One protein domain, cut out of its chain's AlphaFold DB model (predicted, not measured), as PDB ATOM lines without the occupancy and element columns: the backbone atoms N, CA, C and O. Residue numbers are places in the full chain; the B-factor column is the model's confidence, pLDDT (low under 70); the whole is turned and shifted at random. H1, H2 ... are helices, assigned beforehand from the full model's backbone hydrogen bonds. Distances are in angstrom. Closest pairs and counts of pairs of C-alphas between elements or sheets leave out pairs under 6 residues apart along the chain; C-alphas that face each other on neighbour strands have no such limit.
ATOM      1  N   GLU A 147      14.488  58.222 -33.335       61.16
ATOM      2  CA  GLU A 147      15.635  58.656 -32.522       61.16
ATOM      3  C   GLU A 147      15.189  59.384 -31.251       61.16
ATOM      4  O   GLU A 147      15.772  59.192 -30.181       61.16
ATOM      5  N   GLU A 148      14.110  60.159 -31.325       59.97
ATOM      6  CA  GLU A 148      13.608  60.910 -30.177       59.97
ATOM      7  C   GLU A 148      12.981  59.992 -29.114       59.97
ATOM      8  O   GLU A 148      13.199  60.168 -27.913       59.97
ATOM      9  N   VAL A 149      12.284  58.932 -29.541       60.31
ATOM     10  CA  VAL A 149      11.723  57.919 -28.628       60.31
ATOM     11  C   VAL A 149      12.823  57.129 -27.910       60.31
ATOM     12  O   VAL A 149      12.626  56.684 -26.779       60.31
ATOM     13  N   GLN A 150      13.991  56.944 -28.532       60.19
ATOM     14  CA  GLN A 150      15.120  56.264 -27.889       60.19
ATOM     15  C   GLN A 150      15.823  57.156 -26.865       60.19
ATOM     16  O   GLN A 150      16.193  56.665 -25.799       60.19
ATOM     17  N   LYS A 151      15.934  58.465 -27.130       60.97
ATOM     18  CA  LYS A 151      16.476  59.430 -26.159       60.97
ATOM     19  C   LYS A 151      15.644  59.470 -24.874       60.97
ATOM     20  O   LYS A 151      16.214  59.454 -23.792       60.97
ATOM     21  N   LYS A 152      14.314  59.386 -24.982       61.53
ATOM     22  CA  LYS A 152      13.390  59.351 -23.828       61.53
ATOM     23  C   LYS A 152      13.506  58.080 -22.972       61.53
ATOM     24  O   LYS A 152      13.021  58.048 -21.849       61.53
ATOM     25  N   LYS A 153      14.142  57.019 -23.482       71.31
ATOM     26  CA  LYS A 153      14.309  55.744 -22.763       71.31
ATOM     27  C   LYS A 153      15.671  55.601 -22.092       71.31
ATOM     28  O   LYS A 153      15.821  54.721 -21.250       71.31
ATOM     29  N   ASN A 154      16.660  56.420 -22.429       84.06
ATOM     30  CA  ASN A 154      17.969  56.321 -21.796       84.06
ATOM     31  C   ASN A 154      18.009  57.247 -20.585       84.06
ATOM     32  O   ASN A 154      17.974  58.465 -20.721       84.06
ATOM     33  N   LEU A 155      18.050  56.641 -19.401       89.56
ATOM     34  CA  LEU A 155      18.231  57.365 -18.150       89.56
ATOM     35  C   LEU A 155      19.674  57.896 -18.085       89.56
ATOM     36  O   LEU A 155      20.592  57.185 -18.513       89.56
ATOM     37  N   PRO A 156      19.893  59.108 -17.554       89.88
ATOM     38  CA  PRO A 156      21.237  59.629 -17.328       89.88
ATOM     39  C   PRO A 156      22.015  58.714 -16.371       89.88
ATOM     40  O   PRO A 156      21.514  58.302 -15.323       89.88
ATOM     41  N   MET A 157      23.245  58.367 -16.748       91.81
ATOM     42  CA  MET A 157      24.151  57.566 -15.924       91.81
ATOM     43  C   MET A 157      25.119  58.479 -15.179       91.81
ATOM     44  O   MET A 157      25.592  59.471 -15.735       91.81
ATOM     45  N   LYS A 158      25.441  58.118 -13.936       89.62
ATOM     46  CA  LYS A 158      26.483  58.799 -13.165       89.62
ATOM     47  C   LYS A 158      27.840  58.585 -13.815       89.62
ATOM     48  O   LYS A 158      28.083  57.548 -14.424       89.62
ATOM     49  N   SER A 159      28.718  59.565 -13.628       88.75
ATOM     50  CA  SER A 159      30.152  59.390 -13.838       88.75
ATOM     51  C   SER A 159      30.811  58.979 -12.516       88.75
ATOM     52  O   SER A 159      30.464  59.507 -11.458       88.75
ATOM     53  N   GLY A 160      31.745  58.028 -12.545       88.38
ATOM     54  CA  GLY A 160      32.500  57.630 -11.359       88.38
ATOM     55  C   GLY A 160      32.919  56.166 -11.329       88.38
ATOM     56  O   GLY A 160      33.283  55.577 -12.346       88.38
ATOM     57  N   LYS A 161      32.912  55.603 -10.117       90.69
ATOM     58  CA  LYS A 161      33.294  54.214  -9.849       90.69
ATOM     59  C   LYS A 161      32.296  53.260 -10.495       90.69
ATOM     60  O   LYS A 161      31.089  53.497 -10.475       90.69
ATOM     61  N   THR A 162      32.816  52.188 -11.070       93.44
ATOM     62  CA  THR A 162      32.010  51.142 -11.702       93.44
ATOM     63  C   THR A 162      31.474  50.165 -10.661       93.44
ATOM     64  O   THR A 162      31.986  50.083  -9.544       93.44
ATOM     65  N   LEU A 163      30.446  49.395 -11.015       90.88
ATOM     66  CA  LEU A 163      29.867  48.367 -10.150       90.88
ATOM     67  C   LEU A 163      30.923  47.350  -9.694       90.88
ATOM     68  O   LEU A 163      30.879  46.884  -8.556       90.88
ATOM     69  N   LEU A 164      31.886  47.067 -10.575       91.38
ATOM     70  CA  LEU A 164      33.055  46.246 -10.289       91.38
ATOM     71  C   LEU A 164      33.927  46.832  -9.166       91.38
ATOM     72  O   LEU A 164      34.348  46.103  -8.273       91.38
ATOM     73  N   ASP A 165      34.146  48.149  -9.163       91.44
ATOM     74  CA  ASP A 165      34.962  48.823  -8.143       91.44
ATOM     75  C   ASP A 165      34.295  48.815  -6.758       91.44
ATOM     76  O   ASP A 165      34.973  48.874  -5.728       91.44
ATOM     77  N   TYR A 166      32.959  48.784  -6.716       87.25
ATOM     78  CA  TYR A 166      32.213  48.704  -5.461       87.25
ATOM     79  C   TYR A 166      32.273  47.304  -4.855       87.25
ATOM     80  O   TYR A 166      32.464  47.191  -3.643       87.25
ATOM     81  N   ASN A 167      32.124  46.265  -5.680       85.94
ATOM     82  CA  ASN A 167      32.071  44.874  -5.239       85.94
ATOM     83  C   ASN A 167      32.847  43.975  -6.218       85.94
ATOM     84  O   ASN A 167      32.300  43.544  -7.235       85.94
ATOM     85  N   SER A 168      34.094  43.640  -5.874       87.44
ATOM     86  CA  SER A 168      34.951  42.730  -6.653       87.44
ATOM     87  C   SER A 168      34.329  41.346  -6.841       87.44
ATOM     88  O   SER A 168      34.444  40.750  -7.906       87.44
ATOM     89  N   ASP A 169      33.594  40.859  -5.840       87.19
ATOM     90  CA  ASP A 169      32.991  39.519  -5.831       87.19
ATOM     91  C   ASP A 169      31.908  39.342  -6.910       87.19
ATOM     92  O   ASP A 169      31.519  38.218  -7.248       87.19
ATOM     93  N   LEU A 170      31.401  40.451  -7.468       87.12
ATOM     94  CA  LEU A 170      30.498  40.401  -8.612       87.12
ATOM     95  C   LEU A 170      31.214  39.859  -9.852       87.12
ATOM     96  O   LEU A 170      30.588  39.146 -10.626       87.12
ATOM     97  N   GLU A 171      32.506  40.121 -10.050       89.00
ATOM     98  CA  GLU A 171      33.225  39.588 -11.212       89.00
ATOM     99  C   GLU A 171      33.263  38.060 -11.193       89.00
ATOM    100  O   GLU A 171      32.848  37.413 -12.160       89.00
ATOM    101  N   ASP A 172      33.648  37.486 -10.053       88.12
ATOM    102  CA  ASP A 172      33.720  36.039  -9.861       88.12
ATOM    103  C   ASP A 172      32.346  35.385 -10.008       88.12
ATOM    104  O   ASP A 172      32.197  34.381 -10.720       88.12
ATOM    105  N   LYS A 173      31.312  35.990  -9.407       87.81
ATOM    106  CA  LYS A 173      29.929  35.539  -9.586       87.81
ATOM    107  C   LYS A 173      29.518  35.546 -11.048       87.81
ATOM    108  O   LYS A 173      28.956  34.563 -11.525       87.81
ATOM    109  N   PHE A 174      29.802  36.628 -11.770       88.62
ATOM    110  CA  PHE A 174      29.421  36.748 -13.172       88.62
ATOM    111  C   PHE A 174      30.234  35.799 -14.059       88.62
ATOM    112  O   PHE A 174      29.715  35.297 -15.062       88.62
ATOM    113  N   ALA A 175      31.483  35.494 -13.712       87.88
ATOM    114  CA  ALA A 175      32.286  34.497 -14.412       87.88
ATOM    115  C   ALA A 175      31.673  33.088 -14.295       87.88
ATOM    116  O   ALA A 175      31.586  32.387 -15.306       87.88
ATOM    117  N   HIS A 176      31.141  32.732 -13.121       86.69
ATOM    118  CA  HIS A 176      30.637  31.388 -12.791       86.69
ATOM    119  C   HIS A 176      29.104  31.243 -12.892       86.69
ATOM    120  O   HIS A 176      28.539  30.276 -12.381       86.69
ATOM    121  N   LEU A 177      28.430  32.186 -13.566       86.81
ATOM    122  CA  LEU A 177      26.977  32.175 -13.783       86.81
ATOM    123  C   LEU A 177      26.501  30.869 -14.433       86.81
ATOM    124  O   LEU A 177      26.979  30.473 -15.508       86.81
ATOM    125  N   LYS A 178      25.489  30.250 -13.819       89.38
ATOM    126  CA  LYS A 178      24.792  29.083 -14.382       89.38
ATOM    127  C   LYS A 178      23.963  29.474 -15.603       89.38
ATOM    128  O   LYS A 178      23.721  30.650 -15.851       89.38
ATOM    129  N   VAL A 179      23.516  28.480 -16.375       86.62
ATOM    130  CA  VAL A 179      22.671  28.710 -17.563       86.62
ATOM    131  C   VAL A 179      21.384  29.446 -17.187       86.62
ATOM    132  O   VAL A 179      21.095  30.463 -17.809       86.62
ATOM    133  N   ASP A 180      20.711  29.020 -16.119       86.38
ATOM    134  CA  ASP A 180      19.458  29.625 -15.640       86.38
ATOM    135  C   ASP A 180      19.650  31.087 -15.194       86.38
ATOM    136  O   ASP A 180      18.799  31.948 -15.386       86.38
ATOM    137  N   GLU A 181      20.826  31.415 -14.656       89.38
ATOM    138  CA  GLU A 181      21.140  32.767 -14.184       89.38
ATOM    139  C   GLU A 181      21.484  33.730 -15.340       89.38
ATOM    140  O   GLU A 181      21.543  34.945 -15.140       89.38
ATOM    141  N   LYS A 182      21.681  33.229 -16.571       90.44
ATOM    142  CA  LYS A 182      21.905  34.083 -17.754       90.44
ATOM    143  C   LYS A 182      20.648  34.844 -18.167       90.44
ATOM    144  O   LYS A 182      20.772  35.931 -18.729       90.44
ATOM    145  N   GLU A 183      19.468  34.292 -17.906       91.62
ATOM    146  CA  GLU A 183      18.197  34.970 -18.182       91.62
ATOM    147  C   GLU A 183      18.019  36.154 -17.234       91.62
ATOM    148  O   GLU A 183      17.838  37.285 -17.679       91.62
ATOM    149  N   VAL A 184      18.278  35.924 -15.945       93.25
ATOM    150  CA  VAL A 184      18.285  36.964 -14.905       93.25
ATOM    151  C   VAL A 184      19.272  38.091 -15.248       93.25
ATOM    152  O   VAL A 184      19.000  39.272 -15.022       93.25
ATOM    153  N   LEU A 185      20.416  37.751 -15.850       93.19
ATOM    154  CA  LEU A 185      21.402  38.730 -16.313       93.19
ATOM    155  C   LEU A 185      20.853  39.584 -17.468       93.19
ATOM    156  O   LEU A 185      21.111  40.789 -17.541       93.19
ATOM    157  N   ALA A 186      20.108  38.967 -18.386       93.31
ATOM    158  CA  ALA A 186      19.461  39.669 -19.487       93.31
ATOM    159  C   ALA A 186      18.355  40.610 -18.982       93.31
ATOM    160  O   ALA A 186      18.227  41.723 -19.506       93.31
ATOM    161  N   ASP A 187      17.620  40.212 -17.943       94.12
ATOM    162  CA  ASP A 187      16.612  41.054 -17.295       94.12
ATOM    163  C   ASP A 187      17.244  42.259 -16.603       94.12
ATOM    164  O   ASP A 187      16.820  43.393 -16.844       94.12
ATOM    165  N   LEU A 188      18.330  42.059 -15.850       95.06
ATOM    166  CA  LEU A 188      19.082  43.162 -15.250       95.06
ATOM    167  C   LEU A 188      19.592  44.146 -16.317       95.06
ATOM    168  O   LEU A 188      19.436  45.360 -16.177       95.06
ATOM    169  N   HIS A 189      20.130  43.645 -17.433       94.94
ATOM    170  CA  HIS A 189      20.546  44.506 -18.544       94.94
ATOM    171  C   HIS A 189      19.369  45.283 -19.151       94.94
ATOM    172  O   HIS A 189      19.513  46.453 -19.517       94.94
ATOM    173  N   LYS A 190      18.196  44.653 -19.273       93.62
ATOM    174  CA  LYS A 190      16.983  45.294 -19.795       93.62
ATOM    175  C   LYS A 190      16.493  46.410 -18.872       93.62
ATOM    176  O   LYS A 190      16.065  47.441 -19.390       93.62
ATOM    177  N   ILE A 191      16.582  46.240 -17.550       94.81
ATOM    178  CA  ILE A 191      16.268  47.298 -16.576       94.81
ATOM    179  C   ILE A 191      17.205  48.492 -16.788       94.81
ATOM    180  O   ILE A 191      16.741  49.619 -16.987       94.81
ATOM    181  N   ILE A 192      18.517  48.229 -16.808       94.56
ATOM    182  CA  ILE A 192      19.537  49.281 -16.821       94.56
ATOM    183  C   ILE A 192      19.532  50.044 -18.155       94.56
ATOM    184  O   ILE A 192      19.407  51.266 -18.191       94.56
ATOM    185  N   PHE A 193      19.609  49.326 -19.274       92.56
ATOM    186  CA  PHE A 193      19.852  49.927 -20.590       92.56
ATOM    187  C   PHE A 193      18.595  50.055 -21.458       92.56
ATOM    188  O   PHE A 193      18.706  50.363 -22.643       92.56
ATOM    189  N   ALA A 194      17.408  49.736 -20.922       91.94
ATOM    190  CA  ALA A 194      16.144  49.666 -21.672       91.94
ATOM    191  C   ALA A 194      16.220  48.798 -22.949       91.94
ATOM    192  O   ALA A 194      15.404  48.932 -23.865       91.94
ATOM    193  N   ARG A 195      17.210  47.902 -23.031       89.81
ATOM    194  CA  ARG A 195      17.565  47.164 -24.245       89.81
ATOM    195  C   ARG A 195      17.787  45.699 -23.922       89.81
ATOM    196  O   ARG A 195      18.484  45.358 -22.970       89.81
ATOM    197  N   LYS A 196      17.256  44.823 -24.778       88.12
ATOM    198  CA  LYS A 196      17.640  43.408 -24.787       88.12
ATOM    199  C   LYS A 196      19.088  43.313 -25.268       88.12
ATOM    200  O   LYS A 196      19.378  43.631 -26.423       88.12
ATOM    201  N   GLY A 197      20.002  42.961 -24.368       79.31
ATOM    202  CA  GLY A 197      21.399  42.749 -24.731       79.31
ATOM    203  C   GLY A 197      21.547  41.526 -25.636       79.31
ATOM    204  O   GLY A 197      20.729  40.606 -25.600       79.31
ATOM    205  N   LYS A 198      22.589  41.514 -26.471       80.06
ATOM    206  CA  LYS A 198      22.970  40.301 -27.204       80.06
ATOM    207  C   LYS A 198      23.565  39.312 -26.201       80.06
ATOM    208  O   LYS A 198      24.401  39.705 -25.388       80.06
ATOM    209  N   ALA A 199      23.117  38.059 -26.255       76.44
ATOM    210  CA  ALA A 199      23.624  37.000 -25.392       76.44
ATOM    211  C   ALA A 199      25.152  36.877 -25.529       76.44
ATOM    212  O   ALA A 199      25.674  36.896 -26.643       76.44
ATOM    213  N   GLY A 200      25.860  36.759 -24.403       73.06
ATOM    214  CA  GLY A 200      27.313  36.572 -24.374       73.06
ATOM    215  C   GLY A 200      28.049  37.557 -23.466       73.06
ATOM    216  O   GLY A 200      27.480  38.135 -22.541       73.06
ATOM    217  N   GLU A 201      29.344  37.735 -23.730       70.44
ATOM    218  CA  GLU A 201      30.258  38.519 -22.885       70.44
ATOM    219  C   GLU A 201      29.898  40.005 -22.773       70.44
ATOM    220  O   GLU A 201      30.220  40.634 -21.766       70.44
ATOM    221  N   SER A 202      29.204  40.569 -23.767       84.88
ATOM    222  CA  SER A 202      28.814  41.982 -23.750       84.88
ATOM    223  C   SER A 202      27.857  42.315 -22.606       84.88
ATOM    224  O   SER A 202      27.958  43.393 -22.035       84.88
ATOM    225  N   LEU A 203      26.962  41.393 -22.229       91.56
ATOM    226  CA  LEU A 203      26.023  41.611 -21.120       91.56
ATOM    227  C   LEU A 203      26.768  41.810 -19.797       91.56
ATOM    228  O   LEU A 203      26.512  42.776 -19.082       91.56
ATOM    229  N   LYS A 204      27.723  40.916 -19.510       92.69
ATOM    230  CA  LYS A 204      28.515  40.941 -18.273       92.69
ATOM    231  C   LYS A 204      29.343  42.221 -18.183       92.69
ATOM    232  O   LYS A 204      29.259  42.930 -17.188       92.69
ATOM    233  N   LYS A 205      30.079  42.548 -19.253       92.94
ATOM    234  CA  LYS A 205      30.943  43.739 -19.321       92.94
ATOM    235  C   LYS A 205      30.140  45.035 -19.156       92.94
ATOM    236  O   LYS A 205      30.551  45.905 -18.398       92.94
ATOM    237  N   ASN A 206      28.972  45.135 -19.796       93.56
ATOM    238  CA  ASN A 206      28.107  46.312 -19.678       93.56
ATOM    239  C   ASN A 206      27.577  46.508 -18.251       93.56
ATOM    240  O   ASN A 206      27.554  47.633 -17.763       93.56
ATOM    241  N   ILE A 207      27.150  45.429 -17.587       94.25
ATOM    242  CA  ILE A 207      26.624  45.508 -16.216       94.25
ATOM    243  C   ILE A 207      27.745  45.814 -15.217       94.25
ATOM    244  O   ILE A 207      27.557  46.651 -14.344       94.25
ATOM    245  N   LEU A 208      28.919  45.191 -15.352       93.44
ATOM    246  CA  LEU A 208      30.063  45.459 -14.470       93.44
ATOM    247  C   LEU A 208      30.585  46.897 -14.616       93.44
ATOM    248  O   LEU A 208      30.970  47.512 -13.626       93.44
ATOM    249  N   GLY A 209      30.540  47.450 -15.833       93.31
ATOM    250  CA  GLY A 209      30.896  48.843 -16.115       93.31
ATOM    251  C   GLY A 209      29.821  49.872 -15.743       93.31
ATOM    252  O   GLY A 209      30.037  51.066 -15.943       93.31
ATOM    253  N   PHE A 210      28.664  49.446 -15.229       95.06
ATOM    254  CA  PHE A 210      27.594  50.348 -14.812       95.06
ATOM    255  C   PHE A 210      28.015  51.167 -13.583       95.06
ATOM    256  O   PHE A 210      28.581  50.621 -12.645       95.06
ATOM    257  N   GLN A 211      27.727  52.469 -13.569       93.62
ATOM    258  CA  GLN A 211      28.181  53.402 -12.519       93.62
ATOM    259  C   GLN A 211      27.038  53.920 -11.627       93.62
ATOM    260  O   GLN A 211      27.264  54.690 -10.697       93.62
ATOM    261  N   GLY A 212      25.799  53.495 -11.888       93.06
ATOM    262  CA  GLY A 212      24.602  54.029 -11.238       93.06
ATOM    263  C   GLY A 212      23.859  55.054 -12.095       93.06
ATOM    264  O   GLY A 212      24.395  55.586 -13.071       93.06
ATOM    265  N   PHE A 213      22.608  55.330 -11.733       93.50
ATOM    266  CA  PHE A 213      21.792  56.368 -12.369       93.50
ATOM    267  C   PHE A 213      21.947  57.722 -11.693       93.50
ATOM    268  O   PHE A 213      22.003  57.811 -10.461       93.50
ATOM    269  N   ASP A 214      21.976  58.777 -12.507       91.56
ATOM    270  CA  ASP A 214      21.984  60.154 -12.032       91.56
ATOM    271  C   ASP A 214      20.580  60.738 -12.047       91.56
ATOM    272  O   ASP A 214      20.165  61.416 -12.979       91.56
ATOM    273  N   LEU A 215      19.808  60.397 -11.019       88.19
ATOM    274  CA  LEU A 215      18.423  60.849 -10.912       88.19
ATOM    275  C   LEU A 215      18.319  62.292 -10.405       88.19
ATOM    276  O   LEU A 215      17.255  62.879 -10.523       88.19
ATOM    277  N   LYS A 216      19.406  62.889  -9.899       84.88
ATOM    278  CA  LYS A 216      19.384  64.251  -9.359       84.88
ATOM    279  C   LYS A 216      19.250  65.266 -10.496       84.88
ATOM    280  O   LYS A 216      20.179  65.439 -11.282       84.88
ATOM    281  N   GLY A 217      18.109  65.943 -10.585       84.88
ATOM    282  CA  GLY A 217      17.877  67.007 -11.566       84.88
ATOM    283  C   GLY A 217      16.402  67.369 -11.723       84.88
ATOM    284  O   GLY A 217      15.546  66.840 -11.025       84.88
ATOM    285  N   GLU A 218      16.088  68.228 -12.695       78.31
ATOM    286  CA  GLU A 218      14.718  68.714 -12.972       78.31
ATOM    287  C   GLU A 218      13.703  67.603 -13.297       78.31
ATOM    288  O   GLU A 218      12.499  67.828 -13.276       78.31
ATOM    289  N   LYS A 219      14.182  66.398 -13.625       88.00
ATOM    290  CA  LYS A 219      13.364  65.238 -14.006       88.00
ATOM    291  C   LYS A 219      13.555  64.059 -13.057       88.00
ATOM    292  O   LYS A 219      13.444  62.916 -13.492       88.00
ATOM    293  N   GLU A 220      13.892  64.320 -11.794       89.12
ATOM    294  CA  GLU A 220      14.130  63.269 -10.800       89.12
ATOM    295  C   GLU A 220      12.935  62.322 -10.678       89.12
ATOM    296  O   GLU A 220      13.097  61.131 -10.932       89.12
ATOM    297  N   GLU A 221      11.739  62.856 -10.422       89.06
ATOM    298  CA  GLU A 221      10.498  62.076 -10.284       89.06
ATOM    299  C   GLU A 221      10.154  61.277 -11.549       89.06
ATOM    300  O   GLU A 221       9.808  60.101 -11.492       89.06
ATOM    301  N   TYR A 222      10.329  61.880 -12.725       90.31
ATOM    302  CA  TYR A 222      10.079  61.198 -13.995       90.31
ATOM    303  C   TYR A 222      11.063  60.041 -14.233       90.31
ATOM    304  O   TYR A 222      10.697  58.960 -14.700       90.31
ATOM    305  N   ASN A 223      12.340  60.253 -13.914       91.00
ATOM    306  CA  ASN A 223      13.375  59.245 -14.107       91.00
ATOM    307  C   ASN A 223      13.266  58.111 -13.073       91.00
ATOM    308  O   ASN A 223      13.497  56.948 -13.427       91.00
ATOM    309  N   THR A 224      12.904  58.425 -11.825       92.12
ATOM    310  CA  THR A 224      12.628  57.420 -10.788       92.12
ATOM    311  C   THR A 224      11.419  56.575 -11.175       92.12
ATOM    312  O   THR A 224      11.535  55.350 -11.156       92.12
ATOM    313  N   GLU A 225      10.322  57.187 -11.629       93.19
ATOM    314  CA  GLU A 225       9.111  56.482 -12.067       93.19
ATOM    315  C   GLU A 225       9.390  55.563 -13.265       93.19
ATOM    316  O   GLU A 225       8.998  54.393 -13.274       93.19
ATOM    317  N   ILE A 226      10.157  56.028 -14.258       93.12
ATOM    318  CA  ILE A 226      10.579  55.182 -15.385       93.12
ATOM    319  C   ILE A 226      11.379  53.973 -14.905       93.12
ATOM    320  O   ILE A 226      11.185  52.863 -15.415       93.12
ATOM    321  N   LEU A 227      12.337  54.182 -14.003       93.88
ATOM    322  CA  LEU A 227      13.199  53.112 -13.516       93.88
ATOM    323  C   LEU A 227      12.400  52.116 -12.669       93.88
ATOM    324  O   LEU A 227      12.503  50.907 -12.889       93.88
ATOM    325  N   GLN A 228      11.548  52.618 -11.780       95.06
ATOM    326  CA  GLN A 228      10.628  51.828 -10.973       95.06
ATOM    327  C   GLN A 228       9.682  51.008 -11.860       95.06
ATOM    328  O   GLN A 228       9.637  49.784 -11.731       95.06
ATOM    329  N   GLY A 229       9.057  51.621 -12.866       94.50
ATOM    330  CA  GLY A 229       8.179  50.936 -13.817       94.50
ATOM    331  C   GLY A 229       8.888  49.888 -14.689       94.50
ATOM    332  O   GLY A 229       8.240  49.004 -15.251       94.50
ATOM    333  N   ARG A 230      10.223  49.927 -14.828       94.38
ATOM    334  CA  ARG A 230      10.989  48.821 -15.448       94.38
ATOM    335  C   ARG A 230      11.165  47.647 -14.504       94.38
ATOM    336  O   ARG A 230      11.132  46.511 -14.971       94.38
ATOM    337  N   ILE A 231      11.378  47.922 -13.222       95.69
ATOM    338  CA  ILE A 231      11.569  46.901 -12.192       95.69
ATOM    339  C   ILE A 231      10.233  46.216 -11.883       95.69
ATOM    340  O   ILE A 231      10.179  44.993 -11.789       95.69
ATOM    341  N   GLU A 232       9.139  46.971 -11.792       95.62
ATOM    342  CA  GLU A 232       7.808  46.444 -11.461       95.62
ATOM    343  C   GLU A 232       7.241  45.484 -12.510       95.62
ATOM    344  O   GLU A 232       6.470  44.584 -12.159       95.62
ATOM    345  N   LYS A 233       7.675  45.625 -13.771       95.19
ATOM    346  CA  LYS A 233       7.354  44.704 -14.876       95.19
ATOM    347  C   LYS A 233       7.910  43.296 -14.682       95.19
ATOM    348  O   LYS A 233       7.489  42.398 -15.401       95.19
ATOM    349  N   LEU A 234       8.871  43.120 -13.779       95.25
ATOM    350  CA  LEU A 234       9.423  41.814 -13.457       95.25
ATOM    351  C   LEU A 234       8.566  41.108 -12.409       95.25
ATOM    352  O   LEU A 234       7.947  41.722 -11.524       95.25
ATOM    353  N   ASN A 235       8.571  39.785 -12.487       95.75
ATOM    354  CA  ASN A 235       7.931  38.941 -11.494       95.75
ATOM    355  C   ASN A 235       8.680  39.012 -10.160       95.75
ATOM    356  O   ASN A 235       9.876  39.305 -10.090       95.75
ATOM    357  N   ARG A 236       7.986  38.708  -9.058       94.56
ATOM    358  CA  ARG A 236       8.588  38.738  -7.715       94.56
ATOM    359  C   ARG A 236       9.834  37.848  -7.622       94.56
ATOM    360  O   ARG A 236      10.798  38.226  -6.960       94.56
ATOM    361  N   ASP A 237       9.827  36.692  -8.277       94.62
ATOM    362  CA  ASP A 237      10.946  35.745  -8.225       94.62
ATOM    363  C   ASP A 237      12.110  36.143  -9.141       94.62
ATOM    364  O   ASP A 237      13.270  35.929  -8.784       94.62
ATOM    365  N   GLU A 238      11.825  36.832 -10.248       95.00
ATOM    366  CA  GLU A 238      12.843  37.469 -11.091       95.00
ATOM    367  C   GLU A 238      13.566  38.570 -10.305       95.00
ATOM    368  O   GLU A 238      14.794  38.564 -10.230       95.00
ATOM    369  N   ILE A 239      12.828  39.449  -9.613       95.62
ATOM    370  CA  ILE A 239      13.414  40.522  -8.789       95.62
ATOM    371  C   ILE A 239      14.302  39.937  -7.680       95.62
ATOM    372  O   ILE A 239      15.424  40.402  -7.474       95.62
ATOM    373  N   LYS A 240      13.850  38.883  -6.986       95.12
ATOM    374  CA  LYS A 240      14.675  38.188  -5.978       95.12
ATOM    375  C   LYS A 240      15.943  37.590  -6.586       95.12
ATOM    376  O   LYS A 240      17.002  37.642  -5.960       95.12
ATOM    377  N   SER A 241      15.844  37.021  -7.785       94.88
ATOM    378  CA  SER A 241      16.987  36.441  -8.492       94.88
ATOM    379  C   SER A 241      17.997  37.517  -8.892       94.88
ATOM    380  O   SER A 241      19.199  37.328  -8.695       94.88
ATOM    381  N   VAL A 242      17.517  38.678  -9.350       95.31
ATOM    382  CA  VAL A 242      18.350  39.855  -9.632       95.31
ATOM    383  C   VAL A 242      19.045  40.350  -8.359       95.31
ATOM    384  O   VAL A 242      20.260  40.544  -8.369       95.31
ATOM    385  N   LEU A 243      18.325  40.481  -7.236       94.50
ATOM    386  CA  LEU A 243      18.923  40.867  -5.949       94.50
ATOM    387  C   LEU A 243      20.022  39.884  -5.518       94.50
ATOM    388  O   LEU A 243      21.121  40.305  -5.164       94.50
ATOM    389  N   LYS A 244      19.775  38.573  -5.629       92.62
ATOM    390  CA  LYS A 244      20.761  37.529  -5.301       92.62
ATOM    391  C   LYS A 244      22.007  37.594  -6.194       92.62
ATOM    392  O   LYS A 244      23.125  37.354  -5.716       92.62
ATOM    393  N   MET A 245      21.835  37.908  -7.479       91.94
ATOM    394  CA  MET A 245      22.943  38.112  -8.416       91.94
ATOM    395  C   MET A 245      23.797  39.311  -8.002       91.94
ATOM    396  O   MET A 245      25.020  39.198  -7.958       91.94
ATOM    397  N   LEU A 246      23.148  40.403  -7.599       92.38
ATOM    398  CA  LEU A 246      23.781  41.615  -7.076       92.38
ATOM    399  C   LEU A 246      24.286  41.481  -5.629       92.38
ATOM    400  O   LEU A 246      24.680  42.481  -5.041       92.38
ATOM    401  N   LEU A 247      24.290  40.265  -5.063       90.12
ATOM    402  CA  LEU A 247      24.706  39.970  -3.682       90.12
ATOM    403  C   LEU A 247      23.844  40.630  -2.592       90.12
ATOM    404  O   LEU A 247      24.199  40.575  -1.422       90.12
ATOM    405  N   LEU A 248      22.684  41.180  -2.936       90.88
ATOM    406  CA  LEU A 248      21.795  41.855  -1.996       90.88
ATOM    407  C   LEU A 248      20.885  40.853  -1.261       90.88
ATOM    408  O   LEU A 248      20.447  39.858  -1.854       90.88
ATOM    409  N   PRO A 249      20.543  41.111   0.015       89.94
ATOM    410  CA  PRO A 249      19.620  40.264   0.759       89.94
ATOM    411  C   PRO A 249      18.196  40.376   0.181       89.94
ATOM    412  O   PRO A 249      17.671  41.486   0.055       89.94
ATOM    413  N   PRO A 250      17.529  39.252  -0.149       88.94
ATOM    414  CA  PRO A 250      16.168  39.286  -0.671       88.94
ATOM    415  C   PRO A 250      15.186  39.763   0.406       88.94
ATOM    416  O   PRO A 250      15.313  39.420   1.585       88.94
ATOM    417  N   LYS A 251      14.176  40.535  -0.002       91.00
ATOM    418  CA  LYS A 251      13.122  41.037   0.887       91.00
ATOM    419  C   LYS A 251      11.833  40.222   0.745       91.00
ATOM    420  O   LYS A 251      11.605  39.598  -0.296       91.00
ATOM    421  N   PRO A 252      10.988  40.179   1.794       88.69
ATOM    422  CA  PRO A 252       9.775  39.376   1.770       88.69
ATOM    423  C   PRO A 252       8.744  39.928   0.783       88.69
ATOM    424  O   PRO A 252       8.181  39.147   0.019       88.69
ATOM    425  N   THR A 253       8.498  41.238   0.744       94.19
ATOM    426  CA  THR A 253       7.497  41.823  -0.161       94.19
ATOM    427  C   THR A 253       8.119  42.258  -1.491       94.19
ATOM    428  O   THR A 253       9.319  42.545  -1.574       94.19
ATOM    429  N   LYS A 254       7.302  42.271  -2.558       94.44
ATOM    430  CA  LYS A 254       7.731  42.729  -3.890       94.44
ATOM    431  C   LYS A 254       8.164  44.194  -3.819       94.44
ATOM    432  O   LYS A 254       9.277  44.496  -4.218       94.44
ATOM    433  N   GLU A 255       7.349  45.045  -3.208       94.12
ATOM    434  CA  GLU A 255       7.612  46.479  -3.016       94.12
ATOM    435  C   GLU A 255       8.959  46.751  -2.339       94.12
ATOM    436  O   GLU A 255       9.777  47.490  -2.871       94.12
ATOM    437  N   GLN A 256       9.264  46.063  -1.233       93.19
ATOM    438  CA  GLN A 256      10.555  46.217  -0.549       93.19
ATOM    439  C   GLN A 256      11.733  45.773  -1.418       93.19
ATOM    440  O   GLN A 256      12.830  46.316  -1.314       93.19
ATOM    441  N   SER A 257      11.524  44.761  -2.262       94.75
ATOM    442  CA  SER A 257      12.545  44.286  -3.196       94.75
ATOM    443  C   SER A 257      12.765  45.285  -4.336       94.75
ATOM    444  O   SER A 257      13.908  45.505  -4.735       94.75
ATOM    445  N   VAL A 258      11.687  45.908  -4.826       95.38
ATOM    446  CA  VAL A 258      11.720  46.976  -5.839       95.38
ATOM    447  C   VAL A 258      12.453  48.194  -5.286       95.38
ATOM    448  O   VAL A 258      13.398  48.658  -5.914       95.38
ATOM    449  N   GLU A 259      12.084  48.663  -4.094       93.94
ATOM    450  CA  GLU A 259      12.694  49.829  -3.451       93.94
ATOM    451  C   GLU A 259      14.186  49.598  -3.157       93.94
ATOM    452  O   GLU A 259      15.021  50.463  -3.423       93.94
ATOM    453  N   LEU A 260      14.552  48.400  -2.685       93.44
ATOM    454  CA  LEU A 260      15.949  48.030  -2.456       93.44
ATOM    455  C   LEU A 260      16.760  48.031  -3.759       93.44
ATOM    456  O   LEU A 260      17.877  48.553  -3.791       93.44
ATOM    457  N   LEU A 261      16.201  47.466  -4.834       94.62
ATOM    458  CA  LEU A 261      16.853  47.444  -6.141       94.62
ATOM    459  C   LEU A 261      16.964  48.855  -6.733       94.62
ATOM    460  O   LEU A 261      18.015  49.208  -7.262       94.62
ATOM    461  N   LEU A 262      15.920  49.675  -6.600       94.44
ATOM    462  CA  LEU A 262      15.909  51.071  -7.032       94.44
ATOM    463  C   LEU A 262      17.003  51.866  -6.310       94.44
ATOM    464  O   LEU A 262      17.848  52.482  -6.958       94.44
ATOM    465  N   LYS A 263      17.056  51.778  -4.976       92.81
ATOM    466  CA  LYS A 263      18.083  52.427  -4.145       92.81
ATOM    467  C   LYS A 263      19.495  51.998  -4.552       92.81
ATOM    468  O   LYS A 263      20.391  52.838  -4.642       92.81
ATOM    469  N   TYR A 264      19.689  50.711  -4.841       93.69
ATOM    470  CA  TYR A 264      20.975  50.189  -5.300       93.69
ATOM    471  C   TYR A 264      21.377  50.711  -6.685       93.69
ATOM    472  O   TYR A 264      22.524  51.100  -6.884       93.69
ATOM    473  N   LEU A 265      20.451  50.753  -7.647       93.19
ATOM    474  CA  LEU A 265      20.741  51.233  -9.004       93.19
ATOM    475  C   LEU A 265      20.983  52.748  -9.053       93.19
ATOM    476  O   LEU A 265      21.753  53.217  -9.892       93.19
ATOM    477  N   THR A 266      20.371  53.518  -8.153       91.62
ATOM    478  CA  THR A 266      20.625  54.960  -8.020       91.62
ATOM    479  C   THR A 266      21.954  55.233  -7.326       91.62
ATOM    480  O   THR A 266      22.710  56.115  -7.736       91.62
ATOM    481  N   THR A 267      22.266  54.489  -6.269       88.81
ATOM    482  CA  THR A 267      23.503  54.636  -5.492       88.81
ATOM    483  C   THR A 267      24.119  53.265  -5.241       88.81
ATOM    484  O   THR A 267      23.842  52.665  -4.197       88.81
ATOM    485  N   PRO A 268      24.942  52.755  -6.179       87.38
ATOM    486  CA  PRO A 268      25.652  51.508  -5.962       87.38
ATOM    487  C   PRO A 268      26.649  51.730  -4.827       87.38
ATOM    488  O   PRO A 268      27.636  52.445  -4.967       87.38
ATOM    489  N   ASN A 269      26.348  51.160  -3.667       79.12
ATOM    490  CA  ASN A 269      27.222  51.156  -2.505       79.12
ATOM    491  C   ASN A 269      27.747  49.735  -2.284       79.12
ATOM    492  O   ASN A 269      27.244  48.768  -2.864       79.12
ATOM    493  N   LYS A 270      28.757  49.595  -1.421       70.38
ATOM    494  CA  LYS A 270      29.185  48.272  -0.951       70.38
ATOM    495  C   LYS A 270      27.991  47.546  -0.340       70.38
ATOM    496  O   LYS A 270      27.260  48.158   0.443       70.38
ATOM    497  N   VAL A 271      27.815  46.276  -0.707       62.47
ATOM    498  CA  VAL A 271      26.669  45.432  -0.310       62.47
ATOM    499  C   VAL A 271      26.411  45.484   1.200       62.47
ATOM    500  O   VAL A 271      25.260  45.574   1.617       62.47
ATOM    501  N   ASP A 272      27.474  45.547   2.005       58.34
ATOM    502  CA  ASP A 272      27.410  45.587   3.472       58.34
ATOM    503  C   ASP A 272      26.704  46.829   4.046       58.34
ATOM    504  O   ASP A 272      26.227  46.799   5.176       58.34
ATOM    505  N   ASN A 273      26.614  47.921   3.281       57.22
ATOM    506  CA  ASN A 273      26.020  49.187   3.728       57.22
ATOM    507  C   ASN A 273      24.585  49.400   3.226       57.22
ATOM    508  O   ASN A 273      24.007  50.468   3.439       57.22
TER     509      ASN A 273
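This is residues 147 to 273 of the 369 residues of an uncharacterized protein of Polysphondylium pallidum (strain ATCC 26659 / Pp 5 / PN500) (UniProt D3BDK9). Two groups of helices are stacked on each other: H6, H7 and H8 make one, H2, H3, H4 and H5 the other, with H4 near the middle crossing H7. H1 lies far from the middle and touches no helix. The printed part has 127 residues with eight named helices, H1 to H8 along the chain, and no named strand: all helix. It is compact, with a radius of gyration of the C-alphas of 13.9 A, and rounded, spanning 39 by 32 by 27 A.

Start at H4, residues 181 to 193. It touches H7, residues 236 to 245, about perpendicular at 86 degrees; their closest C-alphas, Val 184 and Val 242, are 6.0 A apart. With residues 185 to 189 alone it touches H5, residues 201 to 208, at a steep tilt of 60 degrees, the same way; the closest C-alphas, His 189 and Ile 207, are 6.6 A apart. H5 only just touches H3, residues 169 to 175, and H2, residues 163 to 166, with 3 pairs of C-alphas within 8 A each; the closest are Phe 174 and Lys 204, 6.7 A, and Leu 164 and Leu 208, 5.2 A. H8, residues 254 to 266, touches H7 at Lys 254 and Arg 236, the closest C-alphas, 5.6 A, and H6, residues 220 to 232, at Val 258 and Ile 231, 6.4 A. H1, residues 147 to 151, is apart from H4. Every O i to N i+4 pair is within hydrogen-bond range in the helices but H2, too short for one.

Find C-alpha 181 at (21.140, 32.767, -14.184); H4 runs 18.4 A from there. H6 measures 18.0 A, H7 14.4 A and H8 18.2 A, ending at C-alpha 266 (20.625, 54.960, -8.020).

The printed part has no cut. The links H1 to H2 and H5 to H6 are long. Look for pLDDT under 70 at residues 147 to 152 and 271 to 273.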